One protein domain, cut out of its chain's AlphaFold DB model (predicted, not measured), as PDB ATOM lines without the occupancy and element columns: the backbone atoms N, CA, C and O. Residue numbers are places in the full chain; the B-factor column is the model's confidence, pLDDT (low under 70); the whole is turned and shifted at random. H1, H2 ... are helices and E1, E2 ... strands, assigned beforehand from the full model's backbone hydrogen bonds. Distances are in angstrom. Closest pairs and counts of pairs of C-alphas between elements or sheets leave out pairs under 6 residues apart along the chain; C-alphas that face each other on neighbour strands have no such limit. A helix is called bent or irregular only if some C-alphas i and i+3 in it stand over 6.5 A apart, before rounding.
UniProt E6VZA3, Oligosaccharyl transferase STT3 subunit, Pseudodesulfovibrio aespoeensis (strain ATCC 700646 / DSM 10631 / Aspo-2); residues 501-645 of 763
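This is residues 501 to 645 of the 763 residues of the protein "Oligosaccharyl transferase STT3 subunit" of Pseudodesulfovibrio aespoeensis (strain ATCC 700646 / DSM 10631 / Aspo-2) (UniProt E6VZA3). A short two-stranded parallel ribbon, E1 and E2, is set between two groups of helices: H1 and H2 cover one side, and the helical hairpin of H3 and H4 covers the other, with H5 and H6 beyond it. H7 and H8 follow E2 round the end of the ribbon where both strands finish, and H8 packs on H3. The printed part has 145 residues, with eight named helices and two named strands in the order H1, E1, H2, H3, H4, H5, H6, E2, H7, H8; the class is mostly helix. It is compact, with a radius of gyration of the C-alphas of 14.8 A, and spans 44 by 34 by 29 A.

E1, residues 518 to 520, and E2, residues 616 to 621, are parallel neighbours at 31 degrees; N 520 and O 617 are 2.8 A apart, within hydrogen-bond range, as are N 619 and O 520 at 2.9 A. With H2 to H6 between them, they make a strand-helix-strand unit, two parallel neighbour strands joined through helices. H1, residues 501 to 512, touches H2, residues 523 to 533, the same way at a steep tilt of 51 degrees; their closest C-alphas, of Gly 510 and Ala 533, are 3.9 A apart. H3, residues 546 to 557, is near E2, and its closest C-alpha to E1 is that of Ile 552, 6.6 A from that of Trp 520. With its residues 551 to 556 alone, H3 touches H4, residues 561 to 571, in a helical hairpin at a shallow tilt of 27 degrees, opposite ways; the C-alphas of Ala 555 and Ala 564 are closest at 4.0 A. H8, residues 628 to 635, touches H3 at a steep tilt of 60 degrees, opposite ways, closest at the C-alphas of Phe 554 and Gly 635, 3.7 A apart. H6, residues 597 to 605, touches H4, about perpendicular at 80 degrees, closest at the C-alphas of Arg 566 and Leu 605, 5.4 A apart. H5, residues 586 to 590, and H7, residues 622 to 626, touch no helix. Every O i to N i+4 pair is within hydrogen-bond range in H1, H4, H5, H6 and H8; in H2 it is 5 of 7, in H3 6 of 8, and in H7 0 of 1, with 2 of 2 O i to N i+3 pairs within range.

E2 is 16.6 A long and E1 6.7 A. H1 begins at C-alpha 501 (92.918, 138.698, 123.880) and is 16.5 A long; H4 is 15.3 A, H6 12.1 A. H2, 14.9 A, is irregular, with C-alphas 524 and 527 7.6 A apart; H3, also 14.9 A, is only just irregular, with C-alphas 548 and 551 6.8 A apart. H8, 9.9 A, ends at C-alpha 635 (106.968, 118.564, 115.254).

The C-alphas farthest apart, of Lys 511 and Asp 595, are 45.0 A apart. The printed part has no cut. The long links are H2 to H3 and H4 to H5. Mean pLDDT of the printed part is 91.8; residues 578 to 580 are under 70.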
ATOM      1  N   GLN A 501      93.723 139.871 123.537       91.31
ATOM      2  CA  GLN A 501      92.918 138.698 123.880       91.31
ATOM      3  C   GLN A 501      93.795 137.508 124.287       91.31
ATOM      4  O   GLN A 501      93.445 136.789 125.218       91.31
ATOM      5  N   HIS A 502      94.954 137.327 123.644       92.94
ATOM      6  CA  HIS A 502      95.906 136.282 124.020       92.94
ATOM      7  C   HIS A 502      96.491 136.547 125.421       92.94
ATOM      8  O   HIS A 502      96.505 135.660 126.272       92.94
ATOM      9  N   ALA A 503      96.898 137.784 125.708       94.75
ATOM     10  CA  ALA A 503      97.400 138.147 127.033       94.75
ATOM     11  C   ALA A 503      96.319 138.057 128.132       94.75
ATOM     12  O   ALA A 503      96.592 137.555 129.222       94.75
ATOM     13  N   GLU A 504      95.081 138.480 127.846       95.50
ATOM     14  CA  GLU A 504      93.940 138.313 128.759       95.50
ATOM     15  C   GLU A 504      93.634 136.833 129.035       95.50
ATOM     16  O   GLU A 504      93.362 136.487 130.184       95.50
ATOM     17  N   ALA A 505      93.735 135.956 128.028       95.50
ATOM     18  CA  ALA A 505      93.554 134.515 128.211       95.50
ATOM     19  C   ALA A 505      94.574 133.942 129.209       95.50
ATOM     20  O   ALA A 505      94.209 133.187 130.108       95.50
ATOM     21  N   MET A 506      95.843 134.354 129.107       96.06
ATOM     22  CA  MET A 506      96.895 133.930 130.040       96.06
ATOM     23  C   MET A 506      96.689 134.496 131.452       96.06
ATOM     24  O   MET A 506      96.902 133.789 132.433       96.06
ATOM     25  N   GLN A 507      96.218 135.740 131.587       95.38
ATOM     26  CA  GLN A 507      95.846 136.286 132.899       95.38
ATOM     27  C   GLN A 507      94.667 135.548 133.531       95.38
ATOM     28  O   GLN A 507      94.614 135.377 134.748       95.38
ATOM     29  N   GLU A 508      93.690 135.154 132.718       96.44
ATOM     30  CA  GLU A 508      92.547 134.378 133.172       96.44
ATOM     31  C   GLU A 508      92.963 132.969 133.599       96.44
ATOM     32  O   GLU A 508      92.526 132.516 134.658       96.44
ATOM     33  N   LEU A 509      93.874 132.333 132.854       96.75
ATOM     34  CA  LEU A 509      94.494 131.071 133.252       96.75
ATOM     35  C   LEU A 509      95.159 131.194 134.624       96.75
ATOM     36  O   LEU A 509      94.835 130.415 135.513       96.75
ATOM     37  N   GLY A 510      96.007 132.206 134.828       95.06
ATOM     38  CA  GLY A 510      96.717 132.404 136.098       95.06
ATOM     39  C   GLY A 510      95.801 132.565 137.319       95.06
ATOM     40  O   GLY A 510      96.185 132.224 138.434       95.06
ATOM     41  N   LYS A 511      94.564 133.048 137.128       94.69
ATOM     42  CA  LYS A 511      93.553 133.158 138.200       94.69
ATOM     43  C   LYS A 511      92.861 131.832 138.523       94.69
ATOM     44  O   LYS A 511      92.284 131.712 139.600       94.69
ATOM     45  N   ARG A 512      92.847 130.888 137.579       93.50
ATOM     46  CA  ARG A 512      92.139 129.600 137.674       93.50
ATOM     47  C   ARG A 512      93.083 128.432 137.967       93.50
ATOM     48  O   ARG A 512      92.637 127.421 138.496       93.50
ATOM     49  N   SER A 513      94.356 128.560 137.608       94.25
ATOM     50  CA  SER A 513      95.357 127.500 137.705       94.25
ATOM     51  C   SER A 513      95.843 127.250 139.129       94.25
ATOM     52  O   SER A 513      95.936 128.169 139.942       94.25
ATOM     53  N   GLU A 514      96.261 126.015 139.396       91.81
ATOM     54  CA  GLU A 514      96.907 125.635 140.651       91.81
ATOM     55  C   GLU A 514      98.414 125.963 140.630       91.81
ATOM     56  O   GLU A 514      99.051 125.854 139.573       91.81
ATOM     57  N   PRO A 515      99.025 126.322 141.775       87.06
ATOM     58  CA  PRO A 515     100.474 126.482 141.870       87.06
ATOM     59  C   PRO A 515     101.226 125.216 141.437       87.06
ATOM     60  O   PRO A 515     100.813 124.104 141.753       87.06
ATOM     61  N   GLY A 516     102.344 125.385 140.728       86.25
ATOM     62  CA  GLY A 516     103.142 124.269 140.203       86.25
ATOM     63  C   GLY A 516     102.619 123.666 138.895       86.25
ATOM     64  O   GLY A 516     103.244 122.751 138.366       86.25
ATOM     65  N   SER A 517     101.508 124.179 138.352       93.44
ATOM     66  CA  SER A 517     101.052 123.820 137.005       93.44
ATOM     67  C   SER A 517     102.043 124.278 135.929       93.44
ATOM     68  O   SER A 517     102.752 125.271 136.104       93.44
ATOM     69  N   MET A 518     102.038 123.592 134.787       94.38
ATOM     70  CA  MET A 518     102.957 123.839 133.670       94.38
ATOM     71  C   MET A 518     102.201 124.246 132.405       94.38
ATOM     72  O   MET A 518     101.159 123.672 132.079       94.38
ATOM     73  N   VAL A 519     102.744 125.211 131.666       96.56
ATOM     74  CA  VAL A 519     102.159 125.717 130.421       96.56
ATOM     75  C   VAL A 519     102.926 125.218 129.195       96.56
ATOM     76  O   VAL A 519     104.138 125.381 129.050       96.56
ATOM     77  N   TRP A 520     102.165 124.655 128.267       97.06
ATOM     78  CA  TRP A 520     102.576 124.210 126.948       97.06
ATOM     79  C   TRP A 520     102.122 125.248 125.924       97.06
ATOM     80  O   TRP A 520     100.941 125.359 125.608       97.06
ATOM     81  N   THR A 521     103.070 126.032 125.425       95.50
ATOM     82  CA  THR A 521     102.858 127.050 124.392       95.50
ATOM     83  C   THR A 521     104.069 127.082 123.471       95.50
ATOM     84  O   THR A 521     105.162 126.675 123.873       95.50
ATOM     85  N   TRP A 522     103.900 127.582 122.246       95.50
ATOM     86  CA  TRP A 522     105.039 127.836 121.370       95.50
ATOM     87  C   TRP A 522     106.043 128.791 122.040       95.50
ATOM     88  O   TRP A 522     105.642 129.713 122.756       95.50
ATOM     89  N   TRP A 523     107.341 128.558 121.820       92.75
ATOM     90  CA  TRP A 523     108.427 129.192 122.582       92.75
ATOM     91  C   TRP A 523     108.440 130.724 122.468       92.75
ATOM     92  O   TRP A 523     108.796 131.392 123.438       92.75
ATOM     93  N   ASP A 524     107.966 131.285 121.347       90.56
ATOM     94  CA  ASP A 524     107.793 132.735 121.173       90.56
ATOM     95  C   ASP A 524     106.931 133.338 122.301       90.56
ATOM     96  O   ASP A 524     107.196 134.432 122.802       90.56
ATOM     97  N   TRP A 525     105.903 132.623 122.765       93.38
ATOM     98  CA  TRP A 525     104.963 133.119 123.776       93.38
ATOM     99  C   TRP A 525     105.333 132.701 125.210       93.38
ATOM    100  O   TRP A 525     104.663 133.128 126.150       93.38
ATOM    101  N   GLY A 526     106.394 131.907 125.402       94.38
ATOM    102  CA  GLY A 526     106.752 131.314 126.697       94.38
ATOM    103  C   GLY A 526     106.963 132.352 127.805       94.38
ATOM    104  O   GLY A 526     106.297 132.318 128.837       94.38
ATOM    105  N   TYR A 527     107.802 133.362 127.562       94.69
ATOM    106  CA  TYR A 527     108.035 134.433 128.538       94.69
ATOM    107  C   TYR A 527     106.776 135.241 128.866       94.69
ATOM    108  O   TYR A 527     106.559 135.640 130.011       94.69
ATOM    109  N   ALA A 528     105.916 135.474 127.876       94.88
ATOM    110  CA  ALA A 528     104.658 136.164 128.108       94.88
ATOM    111  C   ALA A 528     103.698 135.337 128.973       94.88
ATOM    112  O   ALA A 528     103.060 135.898 129.864       94.88
ATOM    113  N   ALA A 529     103.629 134.021 128.757       94.94
ATOM    114  CA  ALA A 529     102.854 133.114 129.599       94.94
ATOM    115  C   ALA A 529     103.370 133.114 131.042       94.94
ATOM    116  O   ALA A 529     102.582 133.291 131.972       94.94
ATOM    117  N   GLN A 530     104.690 133.060 131.223       94.44
ATOM    118  CA  GLN A 530     105.339 133.201 132.528       94.44
ATOM    119  C   GLN A 530     104.932 134.494 133.244       94.44
ATOM    120  O   GLN A 530     104.576 134.481 134.424       94.44
ATOM    121  N   TYR A 531     104.915 135.622 132.533       95.31
ATOM    122  CA  TYR A 531     104.547 136.907 133.117       95.31
ATOM    123  C   TYR A 531     103.046 137.044 133.417       95.31
ATOM    124  O   TYR A 531     102.670 137.469 134.516       95.31
ATOM    125  N   TYR A 532     102.179 136.724 132.452       95.38
ATOM    126  CA  TYR A 532     100.738 136.960 132.559       95.38
ATOM    127  C   TYR A 532     100.018 135.888 133.376       95.38
ATOM    128  O   TYR A 532      99.196 136.252 134.218       95.38
ATOM    129  N   ALA A 533     100.346 134.608 133.172       94.88
ATOM    130  CA  ALA A 533      99.757 133.503 133.927       94.88
ATOM    131  C   ALA A 533     100.466 133.261 135.268       94.88
ATOM    132  O   ALA A 533      99.843 132.754 136.193       94.88
ATOM    133  N   GLY A 534     101.741 133.647 135.407       93.50
ATOM    134  CA  GLY A 534     102.517 133.351 136.618       93.50
ATOM    135  C   GLY A 534     102.873 131.868 136.758       93.50
ATOM    136  O   GLY A 534     103.069 131.397 137.873       93.50
ATOM    137  N   LEU A 535     102.924 131.140 135.638       93.00
ATOM    138  CA  LEU A 535     103.204 129.706 135.569       93.00
ATOM    139  C   LEU A 535     104.481 129.440 134.772       93.00
ATOM    140  O   LEU A 535     104.852 130.216 133.894       93.00
ATOM    141  N   GLU A 536     105.138 128.321 135.053       91.94
ATOM    142  CA  GLU A 536     106.310 127.881 134.296       91.94
ATOM    143  C   GLU A 536     105.915 127.365 132.904       91.94
ATOM    144  O   GLU A 536     104.780 126.933 132.685       91.94
ATOM    145  N   THR A 537     106.853 127.407 131.952       93.75
ATOM    146  CA  THR A 537     106.642 126.920 130.581       93.75
ATOM    147  C   THR A 537     107.664 125.863 130.192       93.75
ATOM    148  O   THR A 537     108.792 125.840 130.683       93.75
ATOM    149  N   VAL A 538     107.277 124.988 129.263       93.19
ATOM    150  CA  VAL A 538     108.157 123.918 128.760       93.19
ATOM    151  C   VAL A 538     109.252 124.422 127.819       93.19
ATOM    152  O   VAL A 538     110.340 123.849 127.784       93.19
ATOM    153  N   ALA A 539     108.961 125.496 127.086       91.12
ATOM    154  CA  ALA A 539     109.862 126.167 126.163       91.12
ATOM    155  C   ALA A 539     109.630 127.684 126.225       91.12
ATOM    156  O   ALA A 539     108.521 128.142 126.525       91.12
ATOM    157  N   ASP A 540     110.677 128.458 125.959       91.19
ATOM    158  CA  ASP A 540     110.658 129.923 125.948       91.19
ATOM    159  C   ASP A 540     111.845 130.487 125.143       91.19
ATOM    160  O   ASP A 540     112.608 129.733 124.540       91.19
ATOM    161  N   GLY A 541     112.018 131.814 125.120       85.31
ATOM    162  CA  GLY A 541     113.100 132.481 124.385       85.31
ATOM    163  C   GLY A 541     114.527 132.139 124.855       85.31
ATOM    164  O   GLY A 541     115.485 132.527 124.197       85.31
ATOM    165  N   GLY A 542     114.695 131.432 125.974       82.81
ATOM    166  CA  GLY A 542     115.982 130.965 126.496       82.81
ATOM    167  C   GLY A 542     116.124 129.444 126.439       82.81
ATOM    168  O   GLY A 542     117.243 128.932 126.415       82.81
ATOM    169  N   LYS A 543     114.998 128.728 126.371       86.19
ATOM    170  CA  LYS A 543     114.896 127.272 126.259       86.19
ATOM    171  C   LYS A 543     114.144 126.892 124.986       86.19
ATOM    172  O   LYS A 543     112.963 126.545 125.003       86.19
ATOM    173  N   HIS A 544     114.855 126.977 123.868       87.81
ATOM    174  CA  HIS A 544     114.307 126.715 122.541       87.81
ATOM    175  C   HIS A 544     115.261 125.897 121.652       87.81
ATOM    176  O   HIS A 544     115.232 126.019 120.427       87.81
ATOM    177  N   ALA A 545     116.181 125.098 122.201       84.50
ATOM    178  CA  ALA A 545     116.971 124.226 121.331       84.50
ATOM    179  C   ALA A 545     116.048 123.184 120.668       84.50
ATOM    180  O   ALA A 545     114.957 122.903 121.162       84.50
ATOM    181  N   GLY A 546     116.478 122.573 119.557       85.56
ATOM    182  CA  GLY A 546     115.658 121.568 118.864       85.56
ATOM    183  C   GLY A 546     115.172 120.445 119.782       85.56
ATOM    184  O   GLY A 546     114.025 120.026 119.675       85.56
ATOM    185  N   ARG A 547     116.015 120.034 120.738       88.50
ATOM    186  CA  ARG A 547     115.689 119.063 121.793       88.50
ATOM    187  C   ARG A 547     114.582 119.514 122.754       88.50
ATOM    188  O   ARG A 547     113.834 118.673 123.237       88.50
ATOM    189  N   ASP A 548     114.472 120.814 123.017       89.38
ATOM    190  CA  ASP A 548     113.506 121.384 123.963       89.38
ATOM    191  C   ASP A 548     112.167 121.676 123.277       89.38
ATOM    192  O   ASP A 548     111.102 121.486 123.859       89.38
ATOM    193  N   VAL A 549     112.218 122.121 122.017       91.88
ATOM    194  CA  VAL A 549     111.035 122.500 121.229       91.88
ATOM    195  C   VAL A 549     110.351 121.283 120.609       91.88
ATOM    196  O   VAL A 549     109.143 121.312 120.385       91.88
ATOM    197  N   TYR A 550     111.084 120.200 120.340       94.06
ATOM    198  CA  TYR A 550     110.526 119.010 119.694       94.06
ATOM    199  C   TYR A 550     109.255 118.458 120.381       94.06
ATOM    200  O   TYR A 550     108.258 118.295 119.677       94.06
ATOM    201  N   PRO A 551     109.202 118.240 121.714       95.56
ATOM    202  CA  PRO A 551     108.007 117.700 122.373       95.56
ATOM    203  C   PRO A 551     106.757 118.575 122.204       95.56
ATOM    204  O   PRO A 551     105.687 118.071 121.857       95.56
ATOM    205  N   ILE A 552     106.883 119.893 122.410       96.25
ATOM    206  CA  ILE A 552     105.766 120.837 122.246       96.25
ATOM    207  C   ILE A 552     105.343 120.925 120.776       96.25
ATOM    208  O   ILE A 552     104.153 120.881 120.469       96.25
ATOM    209  N   ALA A 553     106.306 120.973 119.855       96.81
ATOM    210  CA  ALA A 553     106.039 121.009 118.424       96.81
ATOM    211  C   ALA A 553     105.321 119.740 117.943       96.81
ATOM    212  O   ALA A 553     104.386 119.821 117.143       96.81
ATOM    213  N   PHE A 554     105.730 118.573 118.449       97.12
ATOM    214  CA  PHE A 554     105.088 117.290 118.171       97.12
ATOM    215  C   PHE A 554     103.635 117.304 118.647       97.12
ATOM    216  O   PHE A 554     102.734 117.004 117.862       97.12
ATOM    217  N   ALA A 555     103.399 117.716 119.898       97.69
ATOM    218  CA  ALA A 555     102.057 117.804 120.467       97.69
ATOM    219  C   ALA A 555     101.158 118.778 119.687       97.69
ATOM    220  O   ALA A 555      99.984 118.495 119.477       97.69
ATOM    221  N   MET A 556     101.706 119.890 119.188       98.06
ATOM    222  CA  MET A 556     100.974 120.831 118.333       98.06
ATOM    223  C   MET A 556     100.687 120.275 116.933       98.06
ATOM    224  O   MET A 556      99.633 120.565 116.369       98.06
ATOM    225  N   THR A 557     101.594 119.479 116.360       97.50
ATOM    226  CA  THR A 557     101.544 119.099 114.937       97.50
ATOM    227  C   THR A 557     100.832 117.777 114.676       97.50
ATOM    228  O   THR A 557     100.191 117.633 113.635       97.50
ATOM    229  N   THR A 558     100.923 116.810 115.594       96.25
ATOM    230  CA  THR A 558     100.311 115.486 115.404       96.25
ATOM    231  C   THR A 558      98.815 115.611 115.101       96.25
ATOM    232  O   THR A 558      98.140 116.435 115.722       96.25
ATOM    233  N   PRO A 559      98.250 114.824 114.167       96.06
ATOM    234  CA  PRO A 559      96.820 114.878 113.872       96.06
ATOM    235  C   PRO A 559      95.948 114.178 114.925       96.06
ATOM    236  O   PRO A 559      94.720 114.228 114.841       96.06
ATOM    237  N   SER A 560      96.572 113.503 115.898       95.81
ATOM    238  CA  SER A 560      95.909 112.726 116.944       95.81
ATOM    239  C   SER A 560      95.975 113.462 118.289       95.81
ATOM    240  O   SER A 560      97.040 113.456 118.915       95.81
ATOM    241  N   PRO A 561      94.854 114.032 118.782       96.00
ATOM    242  CA  PRO A 561      94.785 114.625 120.118       96.00
ATOM    243  C   PRO A 561      95.235 113.648 121.209       96.00
ATOM    244  O   PRO A 561      95.941 114.040 122.136       96.00
ATOM    245  N   LYS A 562      94.943 112.350 121.039       95.69
ATOM    246  CA  LYS A 562      95.478 111.287 121.897       95.69
ATOM    247  C   LYS A 562      97.005 111.320 121.944       95.69
ATOM    248  O   LYS A 562      97.567 111.378 123.026       95.69
ATOM    249  N   LEU A 563      97.693 111.285 120.799       95.75
ATOM    250  CA  LEU A 563      99.165 111.289 120.781       95.75
ATOM    251  C   LEU A 563      99.750 112.590 121.345       95.75
ATOM    252  O   LEU A 563     100.777 112.539 122.017       95.75
ATOM    253  N   ALA A 564      99.098 113.734 121.115       97.19
ATOM    254  CA  ALA A 564      99.510 115.007 121.704       97.19
ATOM    255  C   ALA A 564      99.447 114.960 123.237       97.19
ATOM    256  O   ALA A 564     100.425 115.272 123.911       97.19
ATOM    257  N   ASN A 565      98.323 114.487 123.780       96.56
ATOM    258  CA  ASN A 565      98.133 114.279 125.210       96.56
ATOM    259  C   ASN A 565      99.183 113.318 125.793       96.56
ATOM    260  O   ASN A 565      99.797 113.638 126.806       96.56
ATOM    261  N   ARG A 566      99.477 112.202 125.112       95.69
ATOM    262  CA  ARG A 566     100.497 111.237 125.563       95.69
ATOM    263  C   ARG A 566     101.908 111.817 125.554       95.69
ATOM    264  O   ARG A 566     102.663 111.559 126.485       95.69
ATOM    265  N   MET A 567     102.249 112.647 124.567       96.25
ATOM    266  CA  MET A 567     103.528 113.366 124.551       96.25
ATOM    267  C   MET A 567     103.648 114.315 125.748       96.25
ATOM    268  O   MET A 567     104.693 114.353 126.403       96.25
ATOM    269  N   ILE A 568     102.575 115.046 126.060       96.56
ATOM    270  CA  ILE A 568     102.536 115.955 127.211       96.56
ATOM    271  C   ILE A 568     102.662 115.171 128.524       96.56
ATOM    272  O   ILE A 568     103.523 115.489 129.343       96.56
ATOM    273  N   ALA A 569     101.869 114.111 128.697       95.25
ATOM    274  CA  ALA A 569     101.864 113.283 129.902       95.25
ATOM    275  C   ALA A 569     103.207 112.571 130.142       95.25
ATOM    276  O   ALA A 569     103.686 112.540 131.276       95.25
ATOM    277  N   PHE A 570     103.844 112.056 129.081       95.25
ATOM    278  CA  PHE A 570     105.201 111.508 129.145       95.25
ATOM    279  C   PHE A 570     106.209 112.577 129.567       95.25
ATOM    280  O   PHE A 570     107.002 112.364 130.480       95.25
ATOM    281  N   SER A 571     106.163 113.748 128.932       95.50
ATOM    282  CA  SER A 571     107.139 114.805 129.191       95.50
ATOM    283  C   SER A 571     107.026 115.389 130.596       95.50
ATOM    284  O   SER A 571     108.041 115.745 131.194       95.50
ATOM    285  N   ALA A 572     105.809 115.449 131.144       95.06
ATOM    286  CA  ALA A 572     105.538 115.921 132.501       95.06
ATOM    287  C   ALA A 572     106.212 115.066 133.591       95.06
ATOM    288  O   ALA A 572     106.398 115.546 134.708       95.06
ATOM    289  N   GLN A 573     106.639 113.837 133.271       93.88
ATOM    290  CA  GLN A 573     107.376 112.965 134.195       93.88
ATOM    291  C   GLN A 573     108.822 113.424 134.445       93.88
ATOM    292  O   GLN A 573     109.478 112.913 135.351       93.88
ATOM    293  N   TYR A 574     109.325 114.380 133.656       93.19
ATOM    294  CA  TYR A 574     110.727 114.797 133.664       93.19
ATOM    295  C   TYR A 574     110.879 116.300 133.951       93.19
ATOM    296  O   TYR A 574     111.355 117.039 133.084       93.19
ATOM    297  N   PRO A 575     110.474 116.789 135.140       90.81
ATOM    298  CA  PRO A 575     110.689 118.179 135.520       90.81
ATOM    299  C   PRO A 575     112.180 118.495 135.665       90.81
ATOM    300  O   PRO A 575     112.981 117.669 136.109       90.81
ATOM    301  N   GLU A 576     112.555 119.714 135.291       85.94
ATOM    302  CA  GLU A 576     113.890 120.236 135.555       85.94
ATOM    303  C   GLU A 576     114.112 120.467 137.051       85.94
ATOM    304  O   GLU A 576     113.187 120.750 137.814       85.94
ATOM    305  N   THR A 577     115.371 120.369 137.471       76.00
ATOM    306  CA  THR A 577     115.769 120.743 138.826       76.00
ATOM    307  C   THR A 577     116.267 122.191 138.853       76.00
ATOM    308  O   THR A 577     116.978 122.621 137.935       76.00
ATOM    309  N   PRO A 578     115.955 122.959 139.916       64.00
ATOM    310  CA  PRO A 578     116.472 124.310 140.080       64.00
ATOM    311  C   PRO A 578     118.003 124.361 139.930       64.00
ATOM    312  O   PRO A 578     118.696 123.471 140.433       64.00
ATOM    313  N   PRO A 579     118.560 125.396 139.274       61.31
ATOM    314  CA  PRO A 579     117.921 126.658 138.885       61.31
ATOM    315  C   PRO A 579     117.176 126.628 137.538       61.31
ATOM    316  O   PRO A 579     116.632 127.659 137.141       61.31
ATOM    317  N   ASN A 580     117.168 125.492 136.835       69.81
ATOM    318  CA  ASN A 580     116.457 125.347 135.568       69.81
ATOM    319  C   ASN A 580     114.958 125.149 135.815       69.81
ATOM    320  O   ASN A 580     114.553 124.600 136.836       69.81
ATOM    321  N   ILE A 581     114.153 125.618 134.867       72.62
ATOM    322  CA  ILE A 581     112.692 125.634 134.940       72.62
ATOM    323  C   ILE A 581     112.124 124.921 133.699       72.62
ATOM    324  O   ILE A 581     112.739 124.929 132.625       72.62
ATOM    325  N   GLY A 582     110.972 124.264 133.844       85.19
ATOM    326  CA  GLY A 582     110.294 123.535 132.767       85.19
ATOM    327  C   GLY A 582     110.549 122.024 132.788       85.19
ATOM    328  O   GLY A 582     110.788 121.436 133.839       85.19
ATOM    329  N   LEU A 583     110.491 121.381 131.617       91.06
ATOM    330  CA  LEU A 583     110.593 119.919 131.467       91.06
ATOM    331  C   LEU A 583     111.792 119.519 130.592       91.06
ATOM    332  O   LEU A 583     112.200 120.296 129.731       91.06
ATOM    333  N   ALA A 584     112.354 118.324 130.786       90.88
ATOM    334  CA  ALA A 584     113.531 117.838 130.054       90.88
ATOM    335  C   ALA A 584     113.417 116.378 129.562       90.88
ATOM    336  O   ALA A 584     114.347 115.591 129.775       90.88
ATOM    337  N   PRO A 585     112.333 116.001 128.855       91.56
ATOM    338  CA  PRO A 585     112.131 114.626 128.380       91.56
ATOM    339  C   PRO A 585     113.235 114.139 127.437       91.56
ATOM    340  O   PRO A 585     113.564 112.959 127.421       91.56
ATOM    341  N   ALA A 586     113.867 115.055 126.695       88.19
ATOM    342  CA  ALA A 586     114.940 114.732 125.762       88.19
ATOM    343  C   ALA A 586     116.144 114.031 126.413       88.19
ATOM    344  O   ALA A 586     116.862 113.316 125.726       88.19
ATOM    345  N   ARG A 587     116.356 114.181 127.731       87.56
ATOM    346  CA  ARG A 587     117.436 113.470 128.441       87.56
ATOM    347  C   ARG A 587     117.297 111.952 128.347       87.56
ATOM    348  O   ARG A 587     118.310 111.267 128.277       87.56
ATOM    349  N   GLU A 588     116.067 111.452 128.289       89.31
ATOM    350  CA  GLU A 588     115.793 110.025 128.114       89.31
ATOM    351  C   GLU A 588     116.135 109.550 126.705       89.31
ATOM    352  O   GLU A 588     116.521 108.402 126.509       89.31
ATOM    353  N   TRP A 589     115.988 110.432 125.716       89.38
ATOM    354  CA  TRP A 589     116.214 110.125 124.309       89.38
ATOM    355  C   TRP A 589     117.673 110.267 123.896       89.38
ATOM    356  O   TRP A 589     118.131 109.531 123.027       89.38
ATOM    357  N   ASP A 590     118.420 111.170 124.531       87.25
ATOM    358  CA  ASP A 590     119.815 111.468 124.191       87.25
ATOM    359  C   ASP A 590     120.737 110.239 124.289       87.25
ATOM    360  O   ASP A 590     121.733 110.156 123.568       87.25
ATOM    361  N   SER A 591     120.408 109.277 125.159       84.12
ATOM    362  CA  SER A 591     121.152 108.020 125.317       84.12
ATOM    363  C   SER A 591     120.686 106.880 124.408       84.12
ATOM    364  O   SER A 591     121.307 105.817 124.412       84.12
ATOM    365  N   ILE A 592     119.592 107.057 123.663       88.44
ATOM    366  CA  ILE A 592     119.011 105.997 122.834       88.44
ATOM    367  C   ILE A 592     119.743 105.948 121.487       88.44
ATOM    368  O   ILE A 592     119.908 106.992 120.848       88.44
ATOM    369  N   PRO A 593     120.155 104.754 121.019       90.38
ATOM    370  CA  PRO A 593     120.676 104.584 119.670       90.38
ATOM    371  C   PRO A 593     119.699 105.104 118.611       90.38
ATOM    372  O   PRO A 593     118.494 104.867 118.669       90.38
ATOM    373  N   ARG A 594     120.232 105.822 117.624       87.94
ATOM    374  CA  ARG A 594     119.455 106.513 116.589       87.94
ATOM    375  C   ARG A 594     118.461 105.619 115.843       87.94
ATOM    376  O   ARG A 594     117.376 106.082 115.530       87.94
ATOM    377  N   ASP A 595     118.818 104.374 115.565       89.75
ATOM    378  CA  ASP A 595     117.976 103.379 114.887       89.75
ATOM    379  C   ASP A 595     116.834 102.839 115.768       89.75
ATOM    380  O   ASP A 595     115.874 102.270 115.258       89.75
ATOM    381  N   GLN A 596     116.904 103.048 117.086       92.19
ATOM    382  CA  GLN A 596     115.910 102.593 118.064       92.19
ATOM    383  C   GLN A 596     115.010 103.725 118.580       92.19
ATOM    384  O   GLN A 596     114.038 103.463 119.296       92.19
ATOM    385  N   ILE A 597     115.307 104.989 118.247       91.25
ATOM    386  CA  ILE A 597     114.599 106.141 118.828       91.25
ATOM    387  C   ILE A 597     113.118 106.170 118.453       91.25
ATOM    388  O   ILE A 597     112.281 106.478 119.299       91.25
ATOM    389  N   VAL A 598     112.785 105.828 117.205       90.81
ATOM    390  CA  VAL A 598     111.404 105.861 116.706       90.81
ATOM    391  C   VAL A 598     110.563 104.802 117.414       90.81
ATOM    392  O   VAL A 598     109.531 105.136 117.990       90.81
ATOM    393  N   GLU A 599     111.045 103.557 117.458       93.00
ATOM    394  CA  GLU A 599     110.367 102.457 118.156       93.00
ATOM    395  C   GLU A 599     110.226 102.749 119.656       93.00
ATOM    396  O   GLU A 599     109.159 102.551 120.241       93.00
ATOM    397  N   THR A 600     111.274 103.294 120.284       92.75
ATOM    398  CA  THR A 600     111.221 103.636 121.710       92.75
ATOM    399  C   THR A 600     110.200 104.735 121.989       92.75
ATOM    400  O   THR A 600     109.437 104.627 122.951       92.75
ATOM    401  N   LEU A 601     110.146 105.771 121.149       92.69
ATOM    402  CA  LEU A 601     109.177 106.854 121.292       92.69
ATOM    403  C   LEU A 601     107.742 106.337 121.114       92.69
ATOM    404  O   LEU A 601     106.873 106.645 121.929       92.69
ATOM    405  N   GLU A 602     107.486 105.499 120.109       92.06
ATOM    406  CA  GLU A 602     106.178 104.855 119.919       92.06
ATOM    407  C   GLU A 602     105.784 103.988 121.131       92.06
ATOM    408  O   GLU A 602     104.649 104.057 121.620       92.06
ATOM    409  N   GLY A 603     106.733 103.231 121.689       93.25
ATOM    410  CA  GLY A 603     106.546 102.460 122.920       93.25
ATOM    411  C   GLY A 603     106.252 103.333 124.147       93.25
ATOM    412  O   GLY A 603     105.407 102.993 124.975       93.25
ATOM    413  N   GLN A 604     106.901 104.491 124.264       92.50
ATOM    414  CA  GLN A 604     106.662 105.441 125.352       92.50
ATOM    415  C   GLN A 604     105.288 106.109 125.249       92.50
ATOM    416  O   GLN A 604     104.619 106.245 126.273       92.50
ATOM    417  N   LEU A 605     104.854 106.487 124.042       93.31
ATOM    418  CA  LEU A 605     103.586 107.188 123.784       93.31
ATOM    419  C   LEU A 605     102.363 106.257 123.721       93.31
ATOM    420  O   LEU A 605     101.226 106.729 123.773       93.31
ATOM    421  N   SER A 606     102.571 104.943 123.614       91.19
ATOM    422  CA  SER A 606     101.496 103.938 123.612       91.19
ATOM    423  C   SER A 606     101.042 103.498 125.010       91.19
ATOM    424  O   SER A 606     100.037 102.791 125.126       91.19
ATOM    425  N   ARG A 607     101.727 103.939 126.077       87.81
ATOM    426  CA  ARG A 607     101.349 103.649 127.472       87.81
ATOM    427  C   ARG A 607      99.942 104.167 127.790       87.81
ATOM    428  O   ARG A 607      99.589 105.293 127.437       87.81
ATOM    429  N   GLN A 608      99.145 103.341 128.474       80.31
ATOM    430  CA  GLN A 608      97.771 103.696 128.851       80.31
ATOM    431  C   GLN A 608      97.700 104.626 130.061       80.31
ATOM    432  O   GLN A 608      96.856 105.519 130.062       80.31
ATOM    433  N   ASP A 609      98.633 104.491 131.003       84.31
ATOM    434  CA  ASP A 609      98.644 105.261 132.245       84.31
ATOM    435  C   ASP A 609     100.024 105.888 132.474       84.31
ATOM    436  O   ASP A 609     101.061 105.257 132.232       84.31
ATOM    437  N   TYR A 610     100.030 107.128 132.962       87.94
ATOM    438  CA  TYR A 610     101.215 107.807 133.482       87.94
ATOM    439  C   TYR A 610     100.992 108.154 134.958       87.94
ATOM    440  O   TYR A 610      99.851 108.367 135.368       87.94
ATOM    441  N   PRO A 611     102.056 108.224 135.776       90.44
ATOM    442  CA  PRO A 611     101.944 108.765 137.124       90.44
ATOM    443  C   PRO A 611     101.360 110.182 137.114       90.44
ATOM    444  O   PRO A 611     101.653 110.975 136.216       90.44
ATOM    445  N   ALA A 612     100.568 110.497 138.140       88.50
ATOM    446  CA  ALA A 612      99.981 111.820 138.307       88.50
ATOM    447  C   ALA A 612     101.077 112.888 138.428       88.50
ATOM    448  O   ALA A 612     102.027 112.744 139.202       88.50
ATOM    449  N   THR A 613     100.920 113.975 137.680       93.06
ATOM    450  CA  THR A 613     101.818 115.136 137.698       93.06
ATOM    451  C   THR A 613     101.006 116.400 137.975       93.06
ATOM    452  O   THR A 613      99.775 116.366 137.910       93.06
ATOM    453  N   PRO A 614     101.649 117.536 138.304       93.19
ATOM    454  CA  PRO A 614     100.945 118.811 138.356       93.19
ATOM    455  C   PRO A 614     100.166 119.080 137.062       93.19
ATOM    456  O   PRO A 614     100.541 118.593 135.988       93.19
ATOM    457  N   ARG A 615      99.092 119.870 137.150       95.75
ATOM    458  CA  ARG A 615      98.225 120.154 135.998       95.75
ATOM    459  C   ARG A 615      99.024 120.739 134.835       95.75
ATOM    460  O   ARG A 615      99.909 121.578 135.021       95.75
ATOM    461  N   GLN A 616      98.693 120.298 133.627       97.00
ATOM    462  CA  GLN A 616      99.318 120.768 132.395       97.00
ATOM    463  C   GLN A 616      98.276 121.556 131.600       97.00
ATOM    464  O   GLN A 616      97.158 121.080 131.410       97.00
ATOM    465  N   TYR A 617      98.643 122.744 131.122       98.06
ATOM    466  CA  TYR A 617      97.774 123.598 130.315       98.06
ATOM    467  C   TYR A 617      98.355 123.789 128.923       98.06
ATOM    468  O   TYR A 617      99.495 124.222 128.787       98.06
ATOM    469  N   PHE A 618      97.567 123.505 127.894       97.88
ATOM    470  CA  PHE A 618      97.958 123.615 126.497       97.88
ATOM    471  C   PHE A 618      97.283 124.820 125.843       97.88
ATOM    472  O   PHE A 618      96.055 124.905 125.782       97.88
ATOM    473  N   ILE A 619      98.097 125.772 125.387       97.12
ATOM    474  CA  ILE A 619      97.649 127.015 124.760       97.12
ATOM    475  C   ILE A 619      97.775 126.870 123.246       97.12
ATOM    476  O   ILE A 619      98.851 126.565 122.731       97.12
ATOM    477  N   VAL A 620      96.676 127.130 122.539       96.00
ATOM    478  CA  VAL A 620      96.640 127.208 121.075       96.00
ATOM    479  C   VAL A 620      96.098 128.561 120.645       96.00
ATOM    480  O   VAL A 620      95.113 129.064 121.195       96.00
ATOM    481  N   THR A 621      96.749 129.173 119.663       95.19
ATOM    482  CA  THR A 621      96.481 130.559 119.280       95.19
ATOM    483  C   THR A 621      96.359 130.733 117.776       95.19
ATOM    484  O   THR A 621      96.860 129.940 116.977       95.19
ATOM    485  N   TRP A 622      95.731 131.837 117.374       94.56
ATOM    486  CA  TRP A 622      95.710 132.265 115.976       94.56
ATOM    487  C   TRP A 622      97.123 132.425 115.398       94.56
ATOM    488  O   TRP A 622      97.372 132.059 114.249       94.56
ATOM    489  N   ASN A 623      98.061 132.942 116.195       92.31
ATOM    490  CA  ASN A 623      99.431 133.159 115.740       92.31
ATOM    491  C   ASN A 623     100.162 131.833 115.479       92.31
ATOM    492  O   ASN A 623     100.968 131.775 114.551       92.31
ATOM    493  N   ASP A 624      99.832 130.757 116.196       94.69
ATOM    494  CA  ASP A 624     100.420 129.435 115.940       94.69
ATOM    495  C   ASP A 624     100.065 128.931 114.533       94.69
ATOM    496  O   ASP A 624     100.923 128.392 113.833       94.69
ATOM    497  N   LEU A 625      98.852 129.216 114.035       94.38
ATOM    498  CA  LEU A 625      98.480 128.906 112.647       94.38
ATOM    499  C   LEU A 625      99.346 129.654 111.629       94.38
ATOM    500  O   LEU A 625      99.677 129.111 110.574       94.38
ATOM    501  N   THR A 626      99.749 130.888 111.938       91.06
ATOM    502  CA  THR A 626     100.659 131.661 111.077       91.06
ATOM    503  C   THR A 626     102.090 131.113 111.108       91.06
ATOM    504  O   THR A 626     102.833 131.254 110.136       91.06
ATOM    505  N   LEU A 627     102.455 130.412 112.185       93.25
ATOM    506  CA  LEU A 627     103.744 129.748 112.373       93.25
ATOM    507  C   LEU A 627     103.713 128.258 112.004       93.25
ATOM    508  O   LEU A 627     104.722 127.572 112.169       93.25
ATOM    509  N   ALA A 628     102.606 127.761 111.438       94.75
ATOM    510  CA  ALA A 628     102.379 126.338 111.183       94.75
ATOM    511  C   ALA A 628     103.522 125.650 110.433       94.75
ATOM    512  O   ALA A 628     103.870 124.512 110.744       94.75
ATOM    513  N   LYS A 629     104.146 126.344 109.474       93.62
ATOM    514  CA  LYS A 629     105.318 125.836 108.750       93.62
ATOM    515  C   LYS A 629     106.459 125.461 109.700       93.62
ATOM    516  O   LYS A 629     107.019 124.379 109.579       93.62
ATOM    517  N   TRP A 630     106.801 126.345 110.635       92.62
ATOM    518  CA  TRP A 630     107.895 126.121 111.577       92.62
ATOM    519  C   TRP A 630     107.491 125.151 112.678       92.62
ATOM    520  O   TRP A 630     108.232 124.215 112.942       92.62
ATOM    521  N   ILE A 631     106.297 125.292 113.256       95.44
ATOM    522  CA  ILE A 631     105.815 124.355 114.282       95.44
ATOM    523  C   ILE A 631     105.837 122.918 113.740       95.44
ATOM    524  O   ILE A 631     106.386 122.024 114.378       95.44
ATOM    525  N   SER A 632     105.372 122.711 112.504       95.62
ATOM    526  CA  SER A 632     105.431 121.394 111.859       95.62
ATOM    527  C   SER A 632     106.829 120.959 111.424       95.62
ATOM    528  O   SER A 632     107.106 119.764 111.454       95.62
ATOM    529  N   HIS A 633     107.733 121.884 111.082       93.56
ATOM    530  CA  HIS A 633     109.141 121.560 110.829       93.56
ATOM    531  C   HIS A 633     109.763 120.839 112.032       93.56
ATOM    532  O   HIS A 633     110.385 119.791 111.859       93.56
ATOM    533  N   PHE A 634     109.555 121.370 113.242       93.62
ATOM    534  CA  PHE A 634     110.037 120.753 114.481       93.62
ATOM    535  C   PHE A 634     109.198 119.531 114.871       93.62
ATOM    536  O   PHE A 634     109.755 118.503 115.236       93.62
ATOM    537  N   GLY A 635     107.869 119.611 114.768       94.38
ATOM    538  CA  GLY A 635     106.968 118.564 115.254       94.38
ATOM    539  C   GLY A 635     106.948 117.290 114.413       94.38
ATOM    540  O   GLY A 635     106.808 116.203 114.964       94.38
ATOM    541  N   ASN A 636     107.134 117.405 113.094       95.06
ATOM    542  CA  ASN A 636     107.239 116.264 112.177       95.06
ATOM    543  C   ASN A 636     108.688 115.806 111.964       95.06
ATOM    544  O   ASN A 636     108.954 115.018 111.050       95.06
ATOM    545  N   TRP A 637     109.631 116.328 112.751       93.12
ATOM    546  CA  TRP A 637     111.035 115.987 112.615       93.12
ATOM    547  C   TRP A 637     111.267 114.515 112.952       93.12
ATOM    548  O   TRP A 637     110.904 114.027 114.022       93.12
ATOM    549  N   ASN A 638     111.896 113.799 112.031       91.62
ATOM    550  CA  ASN A 638     112.297 112.424 112.239       91.62
ATOM    551  C   ASN A 638     113.684 112.414 112.901       91.62
ATOM    552  O   ASN A 638     114.693 112.730 112.269       91.62
ATOM    553  N   LEU A 639     113.708 112.051 114.186       89.88
ATOM    554  CA  LEU A 639     114.905 112.031 115.032       89.88
ATOM    555  C   LEU A 639     115.976 111.019 114.579       89.88
ATOM    556  O   LEU A 639     117.138 111.153 114.958       89.88
ATOM    557  N   GLU A 640     115.612 110.034 113.757       89.56
ATOM    558  CA  GLU A 640     116.538 109.053 113.186       89.56
ATOM    559  C   GLU A 640     117.216 109.588 111.912       89.56
ATOM    560  O   GLU A 640     118.431 109.520 111.752       89.56
ATOM    561  N   THR A 641     116.446 110.158 110.988       88.19
ATOM    562  CA  THR A 641     116.922 110.530 109.643       88.19
ATOM    563  C   THR A 641     117.302 112.003 109.508       88.19
ATOM    564  O   THR A 641     117.966 112.373 108.541       88.19
ATOM    565  N   GLY A 642     116.871 112.862 110.437       85.81
ATOM    566  CA  GLY A 642     117.043 114.314 110.336       85.81
ATOM    567  C   GLY A 642     116.206 114.952 109.222       85.81
ATOM    568  O   GLY A 642     116.585 115.989 108.678       85.81
ATOM    569  N   THR A 643     115.099 114.313 108.832       88.81
ATOM    570  CA  THR A 643     114.182 114.809 107.793       88.81
ATOM    571  C   THR A 643     112.857 115.261 108.398       88.81
ATOM    572  O   THR A 643     112.474 114.814 109.474       88.81
ATOM    573  N   THR A 644     112.134 116.154 107.720       92.31
ATOM    574  CA  THR A 644     110.843 116.663 108.206       92.31
ATOM    575  C   THR A 644     109.864 116.931 107.070       92.31
ATOM    576  O   THR A 644     110.243 117.043 105.899       92.31
ATOM    577  N   ARG A 645     108.579 117.028 107.421       91.62
ATOM    578  CA  ARG A 645     107.495 117.439 106.526       91.62
ATOM    579  C   ARG A 645     106.860 118.711 107.063       91.62
ATOM    580  O   ARG A 645     106.202 118.695 108.097       91.62
TER     581      ARG A 645